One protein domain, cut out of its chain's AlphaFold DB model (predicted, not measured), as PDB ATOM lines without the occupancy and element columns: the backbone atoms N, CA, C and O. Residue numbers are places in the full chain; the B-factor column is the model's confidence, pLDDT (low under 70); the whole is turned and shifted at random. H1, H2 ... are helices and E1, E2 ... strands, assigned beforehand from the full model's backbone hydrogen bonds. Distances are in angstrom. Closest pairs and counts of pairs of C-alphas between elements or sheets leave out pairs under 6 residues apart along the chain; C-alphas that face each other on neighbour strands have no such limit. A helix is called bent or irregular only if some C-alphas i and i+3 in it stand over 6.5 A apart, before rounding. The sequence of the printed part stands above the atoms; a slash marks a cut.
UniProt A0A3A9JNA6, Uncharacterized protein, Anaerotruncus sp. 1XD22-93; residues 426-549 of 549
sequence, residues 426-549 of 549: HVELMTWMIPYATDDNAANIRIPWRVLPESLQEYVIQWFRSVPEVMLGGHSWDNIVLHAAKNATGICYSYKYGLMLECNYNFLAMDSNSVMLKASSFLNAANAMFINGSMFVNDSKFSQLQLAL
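What this domain is: This is residues 426 to 549 of the 549 residues of an uncharacterized protein of Anaerotruncus sp. 1XD22-93 (UniProt A0A3A9JNA6). A long, twisted sheet of seven strands makes a wall, with three helices over one face and no named helix over the other. H2 and H3 pack side by side as a helical hairpin over the middle of the sheet, while H1 crosses the end formed by E1 and E2; E6 and E7 reach beyond the helices at the other end. The printed part has 124 residues with three named helices and seven named strands, in the order H1 E1 H2 H3 E2 E3 E4 E5 E6 E7; the sheet runs E1 E2 E3 E4 E5 E6 E7, antiparallel throughout. The class is mixed, helices and strands, in two layers, helices on one face of a sheet. The whole is compact, with a radius of gyration of the C-alphas of 14.1 A, and only just elongated, spanning 39 by 26 by 26 A.

Where its parts are: H1, residues 427 to 436, begins with C-alpha 427 at (84.772, 103.683, 83.834) and is 15.2 A long; it is irregular, but only just, with C-alphas 432 and 435 6.9 A apart. E1 is residues 445 to 448. H2, residues 454 to 465, spans 16.2 A, and H3, residues 477 to 486, spans 14.1 A. A meander follows, each strand the antiparallel neighbour of the one before: E2, residues 490 to 494; E3, 498 to 503, 15.8 A; E4, 506 to 510; E5, 514 to 519, 16.2 A; E6, 524 to 531, 18.1 A; and E7, 534 to 538, ending with C-alpha 538 at (78.503, 128.539, 101.516).

How they stand to each other: E1 and E7 are the edge strands. Across the neighbour strands E1 and E2, N 445 and O 493 are within hydrogen-bond range at 2.8 A, and across the neighbour strands E6 and E7, N 529 and O 536 are within hydrogen-bond range at 2.8 A. H1 runs across the strands at a height over the sheet of 9.8 A; its closest C-alphas to E1 are those of Tyr 436 and Ile 445, 6.9 A. H2, with residues 461 to 465 alone, touches H3 at a shallow tilt of 25 degrees, opposite ways; the closest C-alphas, of Arg 465 and Asp 478, are 6.0 A apart. Both lie on the same face, at heights of 10.8 A and 9.5 A. H1 and H3 are apart. Every O i to N i+4 pair is within hydrogen-bond range in H2 and H3, and 4 of 6 in H1.

The domain as a whole: The two farthest C-alphas, of Asp 440 and Gly 533, are 42.7 A apart. The printed part has no cut, and the link from H2 to H3 is long, with 11 residues. The mean pLDDT of the printed part is 80.0; residues under 70 include 440 to 443, 519 to 523 and 544 to 549.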
ATOM      1  N   HIS A 426      82.788 106.450  86.409       84.38
ATOM      2  CA  HIS A 426      83.798 107.025  85.502       84.38
ATOM      3  C   HIS A 426      84.686 105.992  84.777       84.38
ATOM      4  O   HIS A 426      85.897 106.181  84.673       84.38
ATOM      5  N   VAL A 427      84.079 104.907  84.280       88.12
ATOM      6  CA  VAL A 427      84.772 103.683  83.834       88.12
ATOM      7  C   VAL A 427      85.932 103.957  82.879       88.12
ATOM      8  O   VAL A 427      87.032 103.444  83.084       88.12
ATOM      9  N   GLU A 428      85.705 104.765  81.844       89.75
ATOM     10  CA  GLU A 428      86.708 105.058  80.816       89.75
ATOM     11  C   GLU A 428      87.902 105.833  81.390       89.75
ATOM     12  O   GLU A 428      89.049 105.406  81.249       89.75
ATOM     13  N   LEU A 429      87.625 106.918  82.120       88.69
ATOM     14  CA  LEU A 429      88.640 107.731  82.781       88.69
ATOM     15  C   LEU A 429      89.437 106.897  83.787       88.69
ATOM     16  O   LEU A 429      90.658 106.857  83.709       88.69
ATOM     17  N   MET A 430      88.770 106.187  84.697       90.94
ATOM     18  CA  MET A 430      89.449 105.404  85.730       90.94
ATOM     19  C   MET A 430      90.276 104.264  85.141       90.94
ATOM     20  O   MET A 430      91.382 104.022  85.615       90.94
ATOM     21  N   THR A 431      89.803 103.610  84.075       91.69
ATOM     22  CA  THR A 431      90.591 102.591  83.361       91.69
ATOM     23  C   THR A 431      91.881 103.192  82.814       91.69
ATOM     24  O   THR A 431      92.945 102.584  82.931       91.69
ATOM     25  N   TRP A 432      91.798 104.406  82.273       90.94
ATOM     26  CA  TRP A 432      92.952 105.145  81.780       90.94
ATOM     27  C   TRP A 432      93.898 105.587  82.909       90.94
ATOM     28  O   TRP A 432      95.105 105.660  82.701       90.94
ATOM     29  N   MET A 433      93.386 105.830  84.122       88.31
ATOM     30  CA  MET A 433      94.202 106.218  85.281       88.31
ATOM     31  C   MET A 433      95.025 105.067  85.884       88.31
ATOM     32  O   MET A 433      96.043 105.327  86.523       88.31
ATOM     33  N   ILE A 434      94.620 103.805  85.691       90.75
ATOM     34  CA  ILE A 434      95.248 102.630  86.331       90.75
ATOM     35  C   ILE A 434      96.765 102.529  86.105       90.75
ATOM     36  O   ILE A 434      97.474 102.302  87.083       90.75
ATOM     37  N   PRO A 435      97.311 102.726  84.888       88.56
ATOM     38  CA  PRO A 435      98.757 102.661  84.659       88.56
ATOM     39  C   PRO A 435      99.579 103.695  85.448       88.56
ATOM     40  O   PRO A 435     100.792 103.545  85.557       88.56
ATOM     41  N   TYR A 436      98.938 104.735  85.993       83.69
ATOM     42  CA  TYR A 436      99.568 105.797  86.786       83.69
ATOM     43  C   TYR A 436      99.429 105.582  88.298       83.69
ATOM     44  O   TYR A 436      99.923 106.385  89.090       83.69
ATOM     45  N   ALA A 437      98.743 104.520  88.716       86.06
ATOM     46  CA  ALA A 437      98.613 104.153  90.113       86.06
ATOM     47  C   ALA A 437      99.907 103.480  90.589       86.06
ATOM     48  O   ALA A 437     100.180 102.344  90.218       86.06
ATOM     49  N   THR A 438     100.701 104.170  91.408       78.25
ATOM     50  CA  THR A 438     101.931 103.635  92.015       78.25
ATOM     51  C   THR A 438     101.818 103.614  93.538       78.25
ATOM     52  O   THR A 438     101.072 104.404  94.119       78.25
ATOM     53  N   ASP A 439     102.565 102.727  94.203       70.62
ATOM     54  CA  ASP A 439     102.571 102.654  95.674       70.62
ATOM     55  C   ASP A 439     103.261 103.867  96.331       70.62
ATOM     56  O   ASP A 439     102.956 104.200  97.476       70.62
ATOM     57  N   ASP A 440     104.115 104.590  95.595       57.81
ATOM     58  CA  ASP A 440     104.810 105.793  96.083       57.81
ATOM     59  C   ASP A 440     103.843 106.927  96.479       57.81
ATOM     60  O   ASP A 440     104.184 107.781  97.296       57.81
ATOM     61  N   ASN A 441     102.619 106.916  95.936       53.25
ATOM     62  CA  ASN A 441     101.557 107.876  96.232       53.25
ATOM     63  C   ASN A 441     100.331 107.194  96.862       53.25
ATOM     64  O   ASN A 441      99.193 107.471  96.490       53.25
ATOM     65  N   ALA A 442     100.532 106.323  97.854       57.38
ATOM     66  CA  ALA A 442      99.467 105.540  98.494       57.38
ATOM     67  C   ALA A 442      98.278 106.337  99.089       57.38
ATOM     68  O   ALA A 442      97.371 105.723  99.632       57.38
ATOM     69  N   ALA A 443      98.249 107.674  99.022       62.75
ATOM     70  CA  ALA A 443      97.119 108.510  99.436       62.75
ATOM     71  C   ALA A 443      96.236 109.007  98.268       62.75
ATOM     72  O   ALA A 443      95.056 109.321  98.474       62.75
ATOM     73  N   ASN A 444      96.788 109.132  97.055       70.88
ATOM     74  CA  ASN A 444      96.079 109.622  95.874       70.88
ATOM     75  C   ASN A 444      96.780 109.227  94.567       70.88
ATOM     76  O   ASN A 444      97.993 109.120  94.481       70.88
ATOM     77  N   ILE A 445      96.000 109.073  93.509       76.62
ATOM     78  CA  ILE A 445      96.498 108.909  92.145       76.62
ATOM     79  C   ILE A 445      96.464 110.288  91.520       76.62
ATOM     80  O   ILE A 445      95.430 110.949  91.596       76.62
ATOM     81  N   ARG A 446      97.568 110.739  90.928       81.38
ATOM     82  CA  ARG A 446      97.663 112.058  90.295       81.38
ATOM     83  C   ARG A 446      98.193 111.918  88.888       81.38
ATOM     84  O   ARG A 446      99.225 111.289  88.670       81.38
ATOM     85  N   ILE A 447      97.500 112.541  87.950       80.00
ATOM     86  CA  ILE A 447      97.862 112.512  86.541       80.00
ATOM     87  C   ILE A 447      97.963 113.946  86.051       80.00
ATOM     88  O   ILE A 447      96.994 114.694  86.199       80.00
ATOM     89  N   PRO A 448      99.093 114.339  85.438       84.50
ATOM     90  CA  PRO A 448      99.218 115.665  84.858       84.50
ATOM     91  C   PRO A 448      98.178 115.881  83.756       84.50
ATOM     92  O   PRO A 448      98.045 115.050  82.855       84.50
ATOM     93  N   TRP A 449      97.497 117.026  83.790       86.06
ATOM     94  CA  TRP A 449      96.368 117.330  82.903       86.06
ATOM     95  C   TRP A 449      96.746 117.195  81.425       86.06
ATOM     96  O   TRP A 449      96.053 116.554  80.645       86.06
ATOM     97  N   ARG A 450      97.944 117.682  81.082       85.44
ATOM     98  CA  ARG A 450      98.540 117.624  79.739       85.44
ATOM     99  C   ARG A 450      98.705 116.219  79.142       85.44
ATOM    100  O   ARG A 450      99.000 116.118  77.959       85.44
ATOM    101  N   VAL A 451      98.635 115.159  79.951       85.62
ATOM    102  CA  VAL A 451      98.826 113.770  79.491       85.62
ATOM    103  C   VAL A 451      97.483 113.107  79.166       85.62
ATOM    104  O   VAL A 451      97.458 112.124  78.430       85.62
ATOM    105  N   LEU A 452      96.365 113.644  79.670       87.94
ATOM    106  CA  LEU A 452      95.033 113.140  79.337       87.94
ATOM    107  C   LEU A 452      94.712 113.416  77.858       87.94
ATOM    108  O   LEU A 452      94.914 114.545  77.406       87.94
ATOM    109  N   PRO A 453      94.155 112.439  77.122       92.50
ATOM    110  CA  PRO A 453      93.550 112.667  75.815       92.50
ATOM    111  C   PRO A 453      92.490 113.770  75.865       92.50
ATOM    112  O   PRO A 453      91.756 113.869  76.851       92.50
ATOM    113  N   GLU A 454      92.359 114.545  74.786       93.62
ATOM    114  CA  GLU A 454      91.371 115.632  74.689       93.62
ATOM    115  C   GLU A 454      89.945 115.143  74.980       93.62
ATOM    116  O   GLU A 454      89.228 115.790  75.734       93.62
ATOM    117  N   SER A 455      89.568 113.946  74.515       94.81
ATOM    118  CA  SER A 455      88.256 113.353  74.810       94.81
ATOM    119  C   SER A 455      88.005 113.137  76.310       94.81
ATOM    120  O   SER A 455      86.894 113.354  76.792       94.81
ATOM    121  N   LEU A 456      89.031 112.742  77.074       92.81
ATOM    122  CA  LEU A 456      88.927 112.567  78.525       92.81
ATOM    123  C   LEU A 456      88.974 113.905  79.268       92.81
ATOM    124  O   LEU A 456      88.303 114.052  80.289       92.81
ATOM    125  N   GLN A 457      89.717 114.888  78.754       92.75
ATOM    126  CA  GLN A 457      89.676 116.256  79.275       92.75
ATOM    127  C   GLN A 457      88.271 116.849  79.114       92.75
ATOM    128  O   GLN A 457      87.695 117.346  80.082       92.75
ATOM    129  N   GLU A 458      87.684 116.732  77.922       93.00
ATOM    130  CA  GLU A 458      86.315 117.162  77.634       93.00
ATOM    131  C   GLU A 458      85.303 116.442  78.524       93.00
ATOM    132  O   GLU A 458      84.446 117.098  79.112       93.00
ATOM    133  N   TYR A 459      85.433 115.123  78.699       90.44
ATOM    134  CA  TYR A 459      84.593 114.357  79.623       90.44
ATOM    135  C   TYR A 459      84.640 114.915  81.052       90.44
ATOM    136  O   TYR A 459      83.592 115.135  81.659       90.44
ATOM    137  N   VAL A 460      85.834 115.190  81.587       88.38
ATOM    138  CA  VAL A 460      86.000 115.753  82.940       88.38
ATOM    139  C   VAL A 460      85.370 117.140  83.038       88.38
ATOM    140  O   VAL A 460      84.663 117.427  84.004       88.38
ATOM    141  N   ILE A 461      85.575 117.992  82.030       90.75
ATOM    142  CA  ILE A 461      84.971 119.327  81.974       90.75
ATOM    143  C   ILE A 461      83.445 119.214  81.975       90.75
ATOM    144  O   ILE A 461      82.786 119.852  82.792       90.75
ATOM    145  N   GLN A 462      82.873 118.384  81.100       88.25
ATOM    146  CA  GLN A 462      81.423 118.191  81.007       88.25
ATOM    147  C   GLN A 462      80.835 117.602  82.290       88.25
ATOM    148  O   GLN A 462      79.755 118.010  82.714       88.25
ATOM    149  N   TRP A 463      81.561 116.697  82.949       84.38
ATOM    150  CA  TRP A 463      81.155 116.149  84.236       84.38
ATOM    151  C   TRP A 463      80.998 117.248  85.292       84.38
ATOM    152  O   TRP A 463      79.939 117.339  85.910       84.38
ATOM    153  N   PHE A 464      81.974 118.147  85.444       83.56
ATOM    154  CA  PHE A 464      81.836 119.276  86.371       83.56
ATOM    155  C   PHE A 464      80.771 120.292  85.927       83.56
ATOM    156  O   PHE A 464      80.068 120.839  86.773       83.56
ATOM    157  N   ARG A 465      80.594 120.521  84.620       84.94
ATOM    158  CA  ARG A 465      79.557 121.422  84.074       84.94
ATOM    159  C   ARG A 465      78.132 120.867  84.161       84.94
ATOM    160  O   ARG A 465      77.185 121.604  83.904       84.94
ATOM    161  N   SER A 466      77.961 119.601  84.542       77.44
ATOM    162  CA  SER A 466      76.637 118.984  84.701       77.44
ATOM    163  C   SER A 466      75.793 119.600  85.825       77.44
ATOM    164  O   SER A 466      74.596 119.333  85.896       77.44
ATOM    165  N   VAL A 467      76.393 120.440  86.676       70.56
ATOM    166  CA  VAL A 467      75.716 121.148  87.768       70.56
ATOM    167  C   VAL A 467      75.192 122.500  87.272       70.56
ATOM    168  O   VAL A 467      75.993 123.401  87.007       70.56
ATOM    169  N   PRO A 468      73.864 122.673  87.135       61.50
ATOM    170  CA  PRO A 468      73.293 123.919  86.643       61.50
ATOM    171  C   PRO A 468      73.258 125.014  87.724       61.50
ATOM    172  O   PRO A 468      73.062 124.739  88.905       61.50
ATOM    173  N   GLU A 469      73.396 126.268  87.277       70.44
ATOM    174  CA  GLU A 469      72.961 127.495  87.977       70.44
ATOM    175  C   GLU A 469      73.468 127.685  89.422       70.44
ATOM    176  O   GLU A 469      72.706 127.908  90.360       70.44
ATOM    177  N   VAL A 470      74.792 127.673  89.599       81.56
ATOM    178  CA  VAL A 470      75.457 128.008  90.870       81.56
ATOM    179  C   VAL A 470      76.297 129.273  90.711       81.56
ATOM    180  O   VAL A 470      77.005 129.428  89.716       81.56
ATOM    181  N   MET A 471      76.267 130.146  91.720       83.19
ATOM    182  CA  MET A 471      77.183 131.281  91.858       83.19
ATOM    183  C   MET A 471      78.048 131.085  93.106       83.19
ATOM    184  O   MET A 471      77.509 130.895  94.193       83.19
ATOM    185  N   LEU A 472      79.372 131.154  92.968       83.06
ATOM    186  CA  LEU A 472      80.333 131.090  94.077       83.06
ATOM    187  C   LEU A 472      81.258 132.301  94.007       83.06
ATOM    188  O   LEU A 472      81.863 132.551  92.964       83.06
ATOM    189  N   GLY A 473      81.346 133.079  95.090       80.44
ATOM    190  CA  GLY A 473      82.200 134.269  95.129       80.44
ATOM    191  C   GLY A 473      81.877 135.306  94.045       80.44
ATOM    192  O   GLY A 473      82.762 136.037  93.617       80.44
ATOM    193  N   GLY A 474      80.630 135.348  93.556       83.69
ATOM    194  CA  GLY A 474      80.207 136.235  92.465       83.69
ATOM    195  C   GLY A 474      80.475 135.715  91.046       83.69
ATOM    196  O   GLY A 474      80.136 136.402  90.085       83.69
ATOM    197  N   HIS A 475      81.005 134.499  90.891       86.56
ATOM    198  CA  HIS A 475      81.259 133.871  89.592       86.56
ATOM    199  C   HIS A 475      80.316 132.691  89.355       86.56
ATOM    200  O   HIS A 475      80.024 131.932  90.279       86.56
ATOM    201  N   SER A 476      79.860 132.509  88.112       87.56
ATOM    202  CA  SER A 476      79.087 131.318  87.756       87.56
ATOM    203  C   SER A 476      79.962 130.072  87.839       87.56
ATOM    204  O   SER A 476      81.152 130.103  87.520       87.56
ATOM    205  N   TRP A 477      79.361 128.955  88.236       85.06
ATOM    206  CA  TRP A 477      80.043 127.668  88.286       85.06
ATOM    207  C   TRP A 477      80.627 127.274  86.933       85.06
ATOM    208  O   TRP A 477      81.768 126.837  86.870       85.06
ATOM    209  N   ASP A 478      79.903 127.538  85.846       87.19
ATOM    210  CA  ASP A 478      80.402 127.317  84.490       87.19
ATOM    211  C   ASP A 478      81.723 128.064  84.229       87.19
ATOM    212  O   ASP A 478      82.697 127.473  83.765       87.19
ATOM    213  N   ASN A 479      81.799 129.342  84.621       88.56
ATOM    214  CA  ASN A 479      83.020 130.137  84.483       88.56
ATOM    215  C   ASN A 479      84.149 129.599  85.367       88.56
ATOM    216  O   ASN A 479      85.296 129.553  84.924       88.56
ATOM    217  N   ILE A 480      83.835 129.165  86.590       88.38
ATOM    218  CA  ILE A 480      84.809 128.555  87.503       88.38
ATOM    219  C   ILE A 480      85.367 127.263  86.902       88.38
ATOM    220  O   ILE A 480      86.580 127.081  86.903       88.38
ATOM    221  N   VAL A 481      84.518 126.394  86.347       88.81
ATOM    222  CA  VAL A 481      84.943 125.137  85.715       88.81
ATOM    223  C   VAL A 481      85.801 125.405  84.482       88.81
ATOM    224  O   VAL A 481      86.855 124.794  84.333       88.81
ATOM    225  N   LEU A 482      85.402 126.338  83.611       89.56
ATOM    226  CA  LEU A 482      86.184 126.697  82.424       89.56
ATOM    227  C   LEU A 482      87.542 127.308  82.798       89.56
ATOM    228  O   LEU A 482      88.564 126.970  82.197       89.56
ATOM    229  N   HIS A 483      87.572 128.171  83.816       87.44
ATOM    230  CA  HIS A 483      88.811 128.727  84.349       87.44
ATOM    231  C   HIS A 483      89.700 127.629  84.952       87.44
ATOM    232  O   HIS A 483      90.899 127.577  84.667       87.44
ATOM    233  N   ALA A 484      89.122 126.742  85.762       86.44
ATOM    234  CA  ALA A 484      89.801 125.608  86.378       86.44
ATOM    235  C   ALA A 484      90.414 124.690  85.313       86.44
ATOM    236  O   ALA A 484      91.605 124.414  85.360       86.44
ATOM    237  N   ALA A 485      89.645 124.314  84.292       88.19
ATOM    238  CA  ALA A 485      90.110 123.486  83.185       88.19
ATOM    239  C   ALA A 485      91.270 124.125  82.407       88.19
ATOM    240  O   ALA A 485      92.240 123.447  82.071       88.19
ATOM    241  N   LYS A 486      91.217 125.442  82.166       88.19
ATOM    242  CA  LYS A 486      92.303 126.181  81.501       88.19
ATOM    243  C   LYS A 486      93.603 126.173  82.311       88.19
ATOM    244  O   LYS A 486      94.684 126.193  81.726       88.19
ATOM    245  N   ASN A 487      93.500 126.164  83.637       84.06
ATOM    246  CA  ASN A 487      94.634 126.207  84.562       84.06
ATOM    247  C   ASN A 487      94.884 124.858  85.255       84.06
ATOM    248  O   ASN A 487      95.587 124.804  86.268       84.06
ATOM    249  N   ALA A 488      94.299 123.779  84.735       86.75
ATOM    250  CA  ALA A 488      94.383 122.473  85.353       86.75
ATOM    251  C   ALA A 488      95.822 121.960  85.283       86.75
ATOM    252  O   ALA A 488      96.443 121.888  84.219       86.75
ATOM    253  N   THR A 489      96.358 121.584  86.437       83.56
ATOM    254  CA  THR A 489      97.670 120.948  86.552       83.56
ATOM    255  C   THR A 489      97.535 119.433  86.519       83.56
ATOM    256  O   THR A 489      98.429 118.749  86.012       83.56
ATOM    257  N   GLY A 490      96.398 118.899  86.969       85.75
ATOM    258  CA  GLY A 490      96.149 117.467  86.973       85.75
ATOM    259  C   GLY A 490      94.713 117.069  87.250       85.75
ATOM    260  O   GLY A 490      93.872 117.877  87.628       85.75
ATOM    261  N   ILE A 491      94.447 115.780  87.085       85.50
ATOM    262  CA  ILE A 491      93.311 115.117  87.714       85.50
ATOM    263  C   ILE A 491      93.843 114.197  88.799       85.50
ATOM    264  O   ILE A 491      94.872 113.534  88.621       85.50
ATOM    265  N   CYS A 492      93.149 114.147  89.928       82.81
ATOM    266  CA  CYS A 492      93.502 113.241  90.998       82.81
ATOM    267  C   CYS A 492      92.312 112.425  91.484       82.81
ATOM    268  O   CYS A 492      91.165 112.856  91.419       82.81
ATOM    269  N   TYR A 493      92.610 111.226  91.966       82.12
ATOM    270  CA  TYR A 493      91.652 110.347  92.611       82.12
ATOM    271  C   TYR A 493      92.177 109.972  93.992       82.12
ATOM    272  O   TYR A 493      93.300 109.489  94.128       82.12
ATOM    273  N   SER A 494      91.370 110.180  95.025       74.81
ATOM    274  CA  SER A 494      91.625 109.644  96.359       74.81
ATOM    275  C   SER A 494      90.424 108.828  96.777       74.81
ATOM    276  O   SER A 494      89.301 109.308  96.677       74.81
ATOM    277  N   TYR A 495      90.646 107.639  97.326       74.94
ATOM    278  CA  TYR A 495      89.547 106.800  97.793       74.94
ATOM    279  C   TYR A 495      88.633 107.510  98.812       74.94
ATOM    280  O   TYR A 495      87.438 107.246  98.880       74.94
ATOM    281  N   LYS A 496      89.187 108.449  99.591       73.56
ATOM    282  CA  LYS A 496      88.438 109.226 100.586       73.56
ATOM    283  C   LYS A 496      87.640 110.392  99.991       73.56
ATOM    284  O   LYS A 496      86.603 110.752 100.533       73.56
ATOM    285  N   TYR A 497      88.150 111.023  98.936       70.31
ATOM    286  CA  TYR A 497      87.613 112.288  98.413       70.31
ATOM    287  C   TYR A 497      87.064 112.186  96.985       70.31
ATOM    288  O   TYR A 497      86.567 113.175  96.458       70.31
ATOM    289  N   GLY A 498      87.153 111.010  96.366       77.38
ATOM    290  CA  GLY A 498      86.754 110.779  94.987       77.38
ATOM    291  C   GLY A 498      87.692 111.431  93.970       77.38
ATOM    292  O   GLY A 498      88.876 111.673  94.233       77.38
ATOM    293  N   LEU A 499      87.142 111.671  92.780       81.88
ATOM    294  CA  LEU A 499      87.805 112.367  91.681       81.88
ATOM    295  C   LEU A 499      87.777 113.883  91.903       81.88
ATOM    296  O   LEU A 499      86.748 114.455  92.263       81.88
ATOM    297  N   MET A 500      88.905 114.537  91.647       87.56
ATOM    298  CA  MET A 500      89.068 115.980  91.792       87.56
ATOM    299  C   MET A 500      89.936 116.544  90.664       87.56
ATOM    300  O   MET A 500      90.953 115.950  90.295       87.56
ATOM    301  N   LEU A 501      89.566 117.716  90.149       88.12
ATOM    302  CA  LEU A 501      90.364 118.477  89.187       88.12
ATOM    303  C   LEU A 501      91.337 119.386  89.943       88.12
ATOM    304  O   LEU A 501      90.917 120.274  90.682       88.12
ATOM    305  N   GLU A 502      92.636 119.163  89.775       85.38
ATOM    306  CA  GLU A 502      93.706 119.932  90.411       85.38
ATOM    307  C   GLU A 502      94.043 121.166  89.569       85.38
ATOM    308  O   GLU A 502      94.353 121.066  88.382       85.38
ATOM    309  N   CYS A 503      93.980 122.339  90.197       81.38
ATOM    310  CA  CYS A 503      94.218 123.642  89.586       81.38
ATOM    311  C   CYS A 503      95.204 124.422  90.462       81.38
ATOM    312  O   CYS A 503      94.805 125.174  91.360       81.38
ATOM    313  N   ASN A 504      96.504 124.220  90.227       71.62
ATOM    314  CA  ASN A 504      97.590 124.755  91.057       71.62
ATOM    315  C   ASN A 504      97.442 124.341  92.535       71.62
ATOM    316  O   ASN A 504      97.620 123.176  92.873       71.62
ATOM    317  N   TYR A 505      97.113 125.289  93.417       68.88
ATOM    318  CA  TYR A 505      96.958 125.076  94.859       68.88
ATOM    319  C   TYR A 505      95.512 124.786  95.285       68.88
ATOM    320  O   TYR A 505      95.220 124.825  96.479       68.88
ATOM    321  N   ASN A 506      94.594 124.538  94.347       78.50
ATOM    322  CA  ASN A 506      93.179 124.320  94.641       78.50
ATOM    323  C   ASN A 506      92.648 123.083  93.913       78.50
ATOM    324  O   ASN A 506      93.227 122.632  92.924       78.50
ATOM    325  N   PHE A 507      91.516 122.568  94.384       82.50
ATOM    326  CA  PHE A 507      90.826 121.449  93.761       82.50
ATOM    327  C   PHE A 507      89.354 121.766  93.527       82.50
ATOM    328  O   PHE A 507      88.672 122.291  94.410       82.50
ATOM    329  N   LEU A 508      88.870 121.377  92.352       87.69
ATOM    330  CA  LEU A 508      87.451 121.210  92.077       87.69
ATOM    331  C   LEU A 508      87.048 119.787  92.452       87.69
ATOM    332  O   LEU A 508      87.660 118.827  91.986       87.69
ATOM    333  N   ALA A 509      86.025 119.654  93.286       84.00
ATOM    334  CA  ALA A 509      85.479 118.373  93.707       84.00
ATOM    335  C   ALA A 509      83.953 118.391  93.606       84.00
ATOM    336  O   ALA A 509      83.327 119.449  93.692       84.00
ATOM    337  N   MET A 510      83.358 117.218  93.437       76.81
ATOM    338  CA  MET A 510      81.911 117.056  93.371       76.81
ATOM    339  C   MET A 510      81.520 115.733  94.025       76.81
ATOM    340  O   MET A 510      82.232 114.740  93.883       76.81
ATOM    341  N   ASP A 511      80.403 115.730  94.741       73.62
ATOM    342  CA  ASP A 511      79.725 114.516  95.190       73.62
ATOM    343  C   ASP A 511      78.311 114.447  94.582       73.62
ATOM    344  O   ASP A 511      77.983 115.186  93.653       73.62
ATOM    345  N   SER A 512      77.469 113.522  95.047       68.31
ATOM    346  CA  SER A 512      76.150 113.283  94.450       68.31
ATOM    347  C   SER A 512      75.192 114.473  94.536       68.31
ATOM    348  O   SER A 512      74.233 114.520  93.765       68.31
ATOM    349  N   ASN A 513      75.409 115.416  95.458       72.50
ATOM    350  CA  ASN A 513      74.502 116.543  95.650       72.50
ATOM    351  C   ASN A 513      75.197 117.875  95.953       72.50
ATOM    352  O   ASN A 513      74.524 118.835  96.330       72.50
ATOM    353  N   SER A 514      76.516 117.959  95.806       80.19
ATOM    354  CA  SER A 514      77.262 119.178  96.073       80.19
ATOM    355  C   SER A 514      78.512 119.331  95.213       80.19
ATOM    356  O   SER A 514      79.138 118.358  94.791       80.19
ATOM    357  N   VAL A 515      78.886 120.587  94.979       81.62
ATOM    358  CA  VAL A 515      80.154 120.982  94.360       81.62
ATOM    359  C   VAL A 515      80.995 121.755  95.355       81.62
ATOM    360  O   VAL A 515      80.501 122.608  96.090       81.62
ATOM    361  N   MET A 516      82.289 121.468  95.369       85.81
ATOM    362  CA  MET A 516      83.218 121.974  96.367       85.81
ATOM    363  C   MET A 516      84.452 122.573  95.704       85.81
ATOM    364  O   MET A 516      85.074 121.966  94.830       85.81
ATOM    365  N   LEU A 517      84.849 123.744  96.199       85.69
ATOM    366  CA  LEU A 517      86.178 124.304  95.987       85.69
ATOM    367  C   LEU A 517      87.007 124.011  97.224       85.69
ATOM    368  O   LEU A 517      86.668 124.442  98.330       85.69
ATOM    369  N   LYS A 518      88.096 123.271  97.041       78.50
ATOM    370  CA  LYS A 518      89.010 122.906  98.118       78.50
ATOM    371  C   LYS A 518      90.329 123.647  97.966       78.50
ATOM    372  O   LYS A 518      90.851 123.773  96.862       78.50
ATOM    373  N   ALA A 519      90.888 124.085  99.086       67.81
ATOM    374  CA  ALA A 519      92.267 124.553  99.142       67.81
ATOM    375  C   ALA A 519      93.248 123.367  99.053       67.81
ATOM    376  O   ALA A 519      92.851 122.202  99.148       67.81
ATOM    377  N   SER A 520      94.546 123.655  98.941       62.44
ATOM    378  CA  SER A 520      95.627 122.658  98.842       62.44
ATOM    379  C   SER A 520      95.659 121.646  99.995       62.44
ATOM    380  O   SER A 520      96.155 120.534  99.836       62.44
ATOM    381  N   SER A 521      95.086 122.005 101.145       58.19
ATOM    382  CA  SER A 521      94.911 121.154 102.327       58.19
ATOM    383  C   SER A 521      93.706 120.201 102.256       58.19
ATOM    384  O   SER A 521      93.402 119.540 103.245       58.19
ATOM    385  N   PHE A 522      92.992 120.142 101.124       62.50
ATOM    386  CA  PHE A 522      91.709 119.441 100.935       62.50
ATOM    387  C   PHE A 522      90.544 119.967 101.793       62.50
ATOM    388  O   PHE A 522      89.446 119.396 101.765       62.50
ATOM    389  N   LEU A 523      90.754 121.072 102.517       66.31
ATOM    390  CA  LEU A 523      89.705 121.777 103.246       66.31
ATOM    391  C   LEU A 523      88.782 122.501 102.269       66.31
ATOM    392  O   LEU A 523      89.246 123.167 101.343       66.31
ATOM    393  N   ASN A 524      87.477 122.401 102.513       70.88
ATOM    394  CA  ASN A 524      86.480 123.128 101.743       70.88
ATOM    395  C   ASN A 524      86.619 124.631 102.022       70.88
ATOM    396  O   ASN A 524      86.551 125.077 103.168       70.88
ATOM    397  N   ALA A 525      86.817 125.399 100.959       75.62
ATOM    398  CA  ALA A 525      86.815 126.856 100.978       75.62
ATOM    399  C   ALA A 525      85.486 127.417 100.451       75.62
ATOM    400  O   ALA A 525      85.041 128.477 100.888       75.62
ATOM    401  N   ALA A 526      84.823 126.681  99.558       85.94
ATOM    402  CA  ALA A 526      83.445 126.943  99.171       85.94
ATOM    403  C   ALA A 526      82.704 125.633  98.895       85.94
ATOM    404  O   ALA A 526      83.311 124.647  98.471       85.94
ATOM    405  N   ASN A 527      81.398 125.630  99.138       87.56
ATOM    406  CA  ASN A 527      80.518 124.504  98.869       87.56
ATOM    407  C   ASN A 527      79.154 125.010  98.385       87.56
ATOM    408  O   ASN A 527      78.582 125.907  99.005       87.56
ATOM    409  N   ALA A 528      78.629 124.430  97.308       84.00
ATOM    410  CA  ALA A 528      77.244 124.607  96.893       84.00
ATOM    411  C   ALA A 528      76.530 123.256  96.932       84.00
ATOM    412  O   ALA A 528      77.002 122.289  96.344       84.00
ATOM    413  N   MET A 529      75.407 123.193  97.640       84.81
ATOM    414  CA  MET A 529      74.667 121.964  97.918       84.81
ATOM    415  C   MET A 529      73.247 122.068  97.386       84.81
ATOM    416  O   MET A 529      72.546 123.046  97.648       84.81
ATOM    417  N   PHE A 530      72.795 121.020  96.710       75.06
ATOM    418  CA  PHE A 530      71.418 120.883  96.279       75.06
ATOM    419  C   PHE A 530      70.593 120.192  97.365       75.06
ATOM    420  O   PHE A 530      70.827 119.029  97.713       75.06
ATOM    421  N   ILE A 531      69.621 120.917  97.914       77.00
ATOM    422  CA  ILE A 531      68.757 120.466  99.003       77.00
ATOM    423  C   ILE A 531      67.308 120.791  98.626       77.00
ATOM    424  O   ILE A 531      66.955 121.949  98.415       77.00
ATOM    425  N   ASN A 532      66.452 119.766  98.560       70.75
ATOM    426  CA  ASN A 532      65.011 119.889  98.286       70.75
ATOM    427  C   ASN A 532      64.664 120.783  97.077       70.75
ATOM    428  O   ASN A 532      63.774 121.627  97.153       70.75
ATOM    429  N   GLY A 533      65.373 120.619  95.956       66.38
ATOM    430  CA  GLY A 533      65.096 121.399  94.745       66.38
ATOM    431  C   GLY A 533      65.736 122.790  94.720       66.38
ATOM    432  O   GLY A 533      65.572 123.504  93.737       66.38
ATOM    433  N   SER A 534      66.438 123.187  95.783       74.50
ATOM    434  CA  SER A 534      67.068 124.501  95.924       74.50
ATOM    435  C   SER A 534      68.577 124.375  96.091       74.50
ATOM    436  O   SER A 534      69.074 123.431  96.704       74.50
ATOM    437  N   MET A 535      69.308 125.351  95.561       79.12
ATOM    438  CA  MET A 535      70.756 125.433  95.699       79.12
ATOM    439  C   MET A 535      71.131 126.323  96.884       79.12
ATOM    440  O   MET A 535      70.676 127.463  96.979       79.12
ATOM    441  N   PHE A 536      71.990 125.819  97.764       84.50
ATOM    442  CA  PHE A 536      72.496 126.539  98.930       84.50
ATOM    443  C   PHE A 536      74.000 126.712  98.827       84.50
ATOM    444  O   PHE A 536      74.732 125.738  98.675       84.50
ATOM    445  N   VAL A 537      74.460 127.952  98.955       87.69
ATOM    446  CA  VAL A 537      75.867 128.315  98.794       87.69
ATOM    447  C   VAL A 537      76.468 128.707 100.136       87.69
ATOM    448  O   VAL A 537      75.930 129.546 100.856       87.69
ATOM    449  N   ASN A 538      77.615 128.113 100.450       88.44
ATOM    450  CA  ASN A 538      78.503 128.539 101.516       88.44
ATOM    451  C   ASN A 538      79.895 128.799 100.940       88.44
ATOM    452  O   ASN A 538      80.690 127.883 100.748       88.44
ATOM    453  N   ASP A 539      80.181 130.066 100.683       87.62
ATOM    454  CA  ASP A 539      81.438 130.571 100.139       87.62
ATOM    455  C   ASP A 539      82.152 131.498 101.143       87.62
ATOM    456  O   ASP A 539      82.995 132.316 100.780       87.62
ATOM    457  N   SER A 540      81.867 131.328 102.440       80.00
ATOM    458  CA  SER A 540      82.422 132.136 103.541       80.00
ATOM    459  C   SER A 540      83.956 132.162 103.596       80.00
ATOM    460  O   SER A 540      84.546 133.090 104.151       80.00
ATOM    461  N   LYS A 541      84.610 131.153 103.012       77.12
ATOM    462  CA  LYS A 541      86.068 131.017 102.924       77.12
ATOM    463  C   LYS A 541      86.593 131.128 101.495       77.12
ATOM    464  O   LYS A 541      87.759 130.831 101.259       77.12
ATOM    465  N   PHE A 542      85.781 131.594 100.550       79.88
ATOM    466  CA  PHE A 542      86.175 131.720  99.149       79.88
ATOM    467  C   PHE A 542      87.411 132.605  98.965       79.88
ATOM    468  O   PHE A 542      88.286 132.283  98.172       79.88
ATOM    469  N   SER A 543      87.551 133.662  99.770       74.31
ATOM    470  CA  SER A 543      88.732 134.536  99.777       74.31
ATOM    471  C   SER A 543      90.042 133.840 100.171       74.31
ATOM    472  O   SER A 543      91.113 134.404  99.969       74.31
ATOM    473  N   GLN A 544      89.982 132.630 100.736       67.75
ATOM    474  CA  GLN A 544      91.156 131.816 101.066       67.75
ATOM    475  C   GLN A 544      91.680 131.035  99.856       67.75
ATOM    476  O   GLN A 544      92.773 130.470  99.920       67.75
ATOM    477  N   LEU A 545      90.912 130.979  98.766       65.94
ATOM    478  CA  LEU A 545      91.327 130.330  97.534       65.94
ATOM    479  C   LEU A 545      92.358 131.200  96.825       65.94
ATOM    480  O   LEU A 545      92.142 132.385  96.580       65.94
ATOM    481  N   GLN A 546      93.455 130.580  96.403       59.78
ATOM    482  CA  GLN A 546      94.374 131.183  95.438       59.78
ATOM    483  C   GLN A 546      93.877 130.900  94.016       59.78
ATOM    484  O   GLN A 546      94.609 130.386  93.173       59.78
ATOM    485  N   LEU A 547      92.587 131.133  93.788       58.47
ATOM    486  CA  LEU A 547      91.965 131.074  92.476       58.47
ATOM    487  C   LEU A 547      91.929 132.514  91.969       58.47
ATOM    488  O   LEU A 547      91.094 133.308  92.391       58.47
ATOM    489  N   ALA A 548      92.886 132.876  91.116       51.88
ATOM    490  CA  ALA A 548      92.837 134.143  90.395       51.88
ATOM    491  C   ALA A 548      91.795 134.020  89.269       51.88
ATOM    492  O   ALA A 548      92.186 133.831  88.123       51.88
ATOM    493  N   LEU A 549      90.499 134.016  89.622       56.72
ATOM    494  CA  LEU A 549      89.378 133.798  88.691       56.72
ATOM    495  C   LEU A 549      89.234 134.894  87.639       56.72
ATOM    496  O   LEU A 549      89.314 136.088  88.009       56.72
TER     497      LEU A 549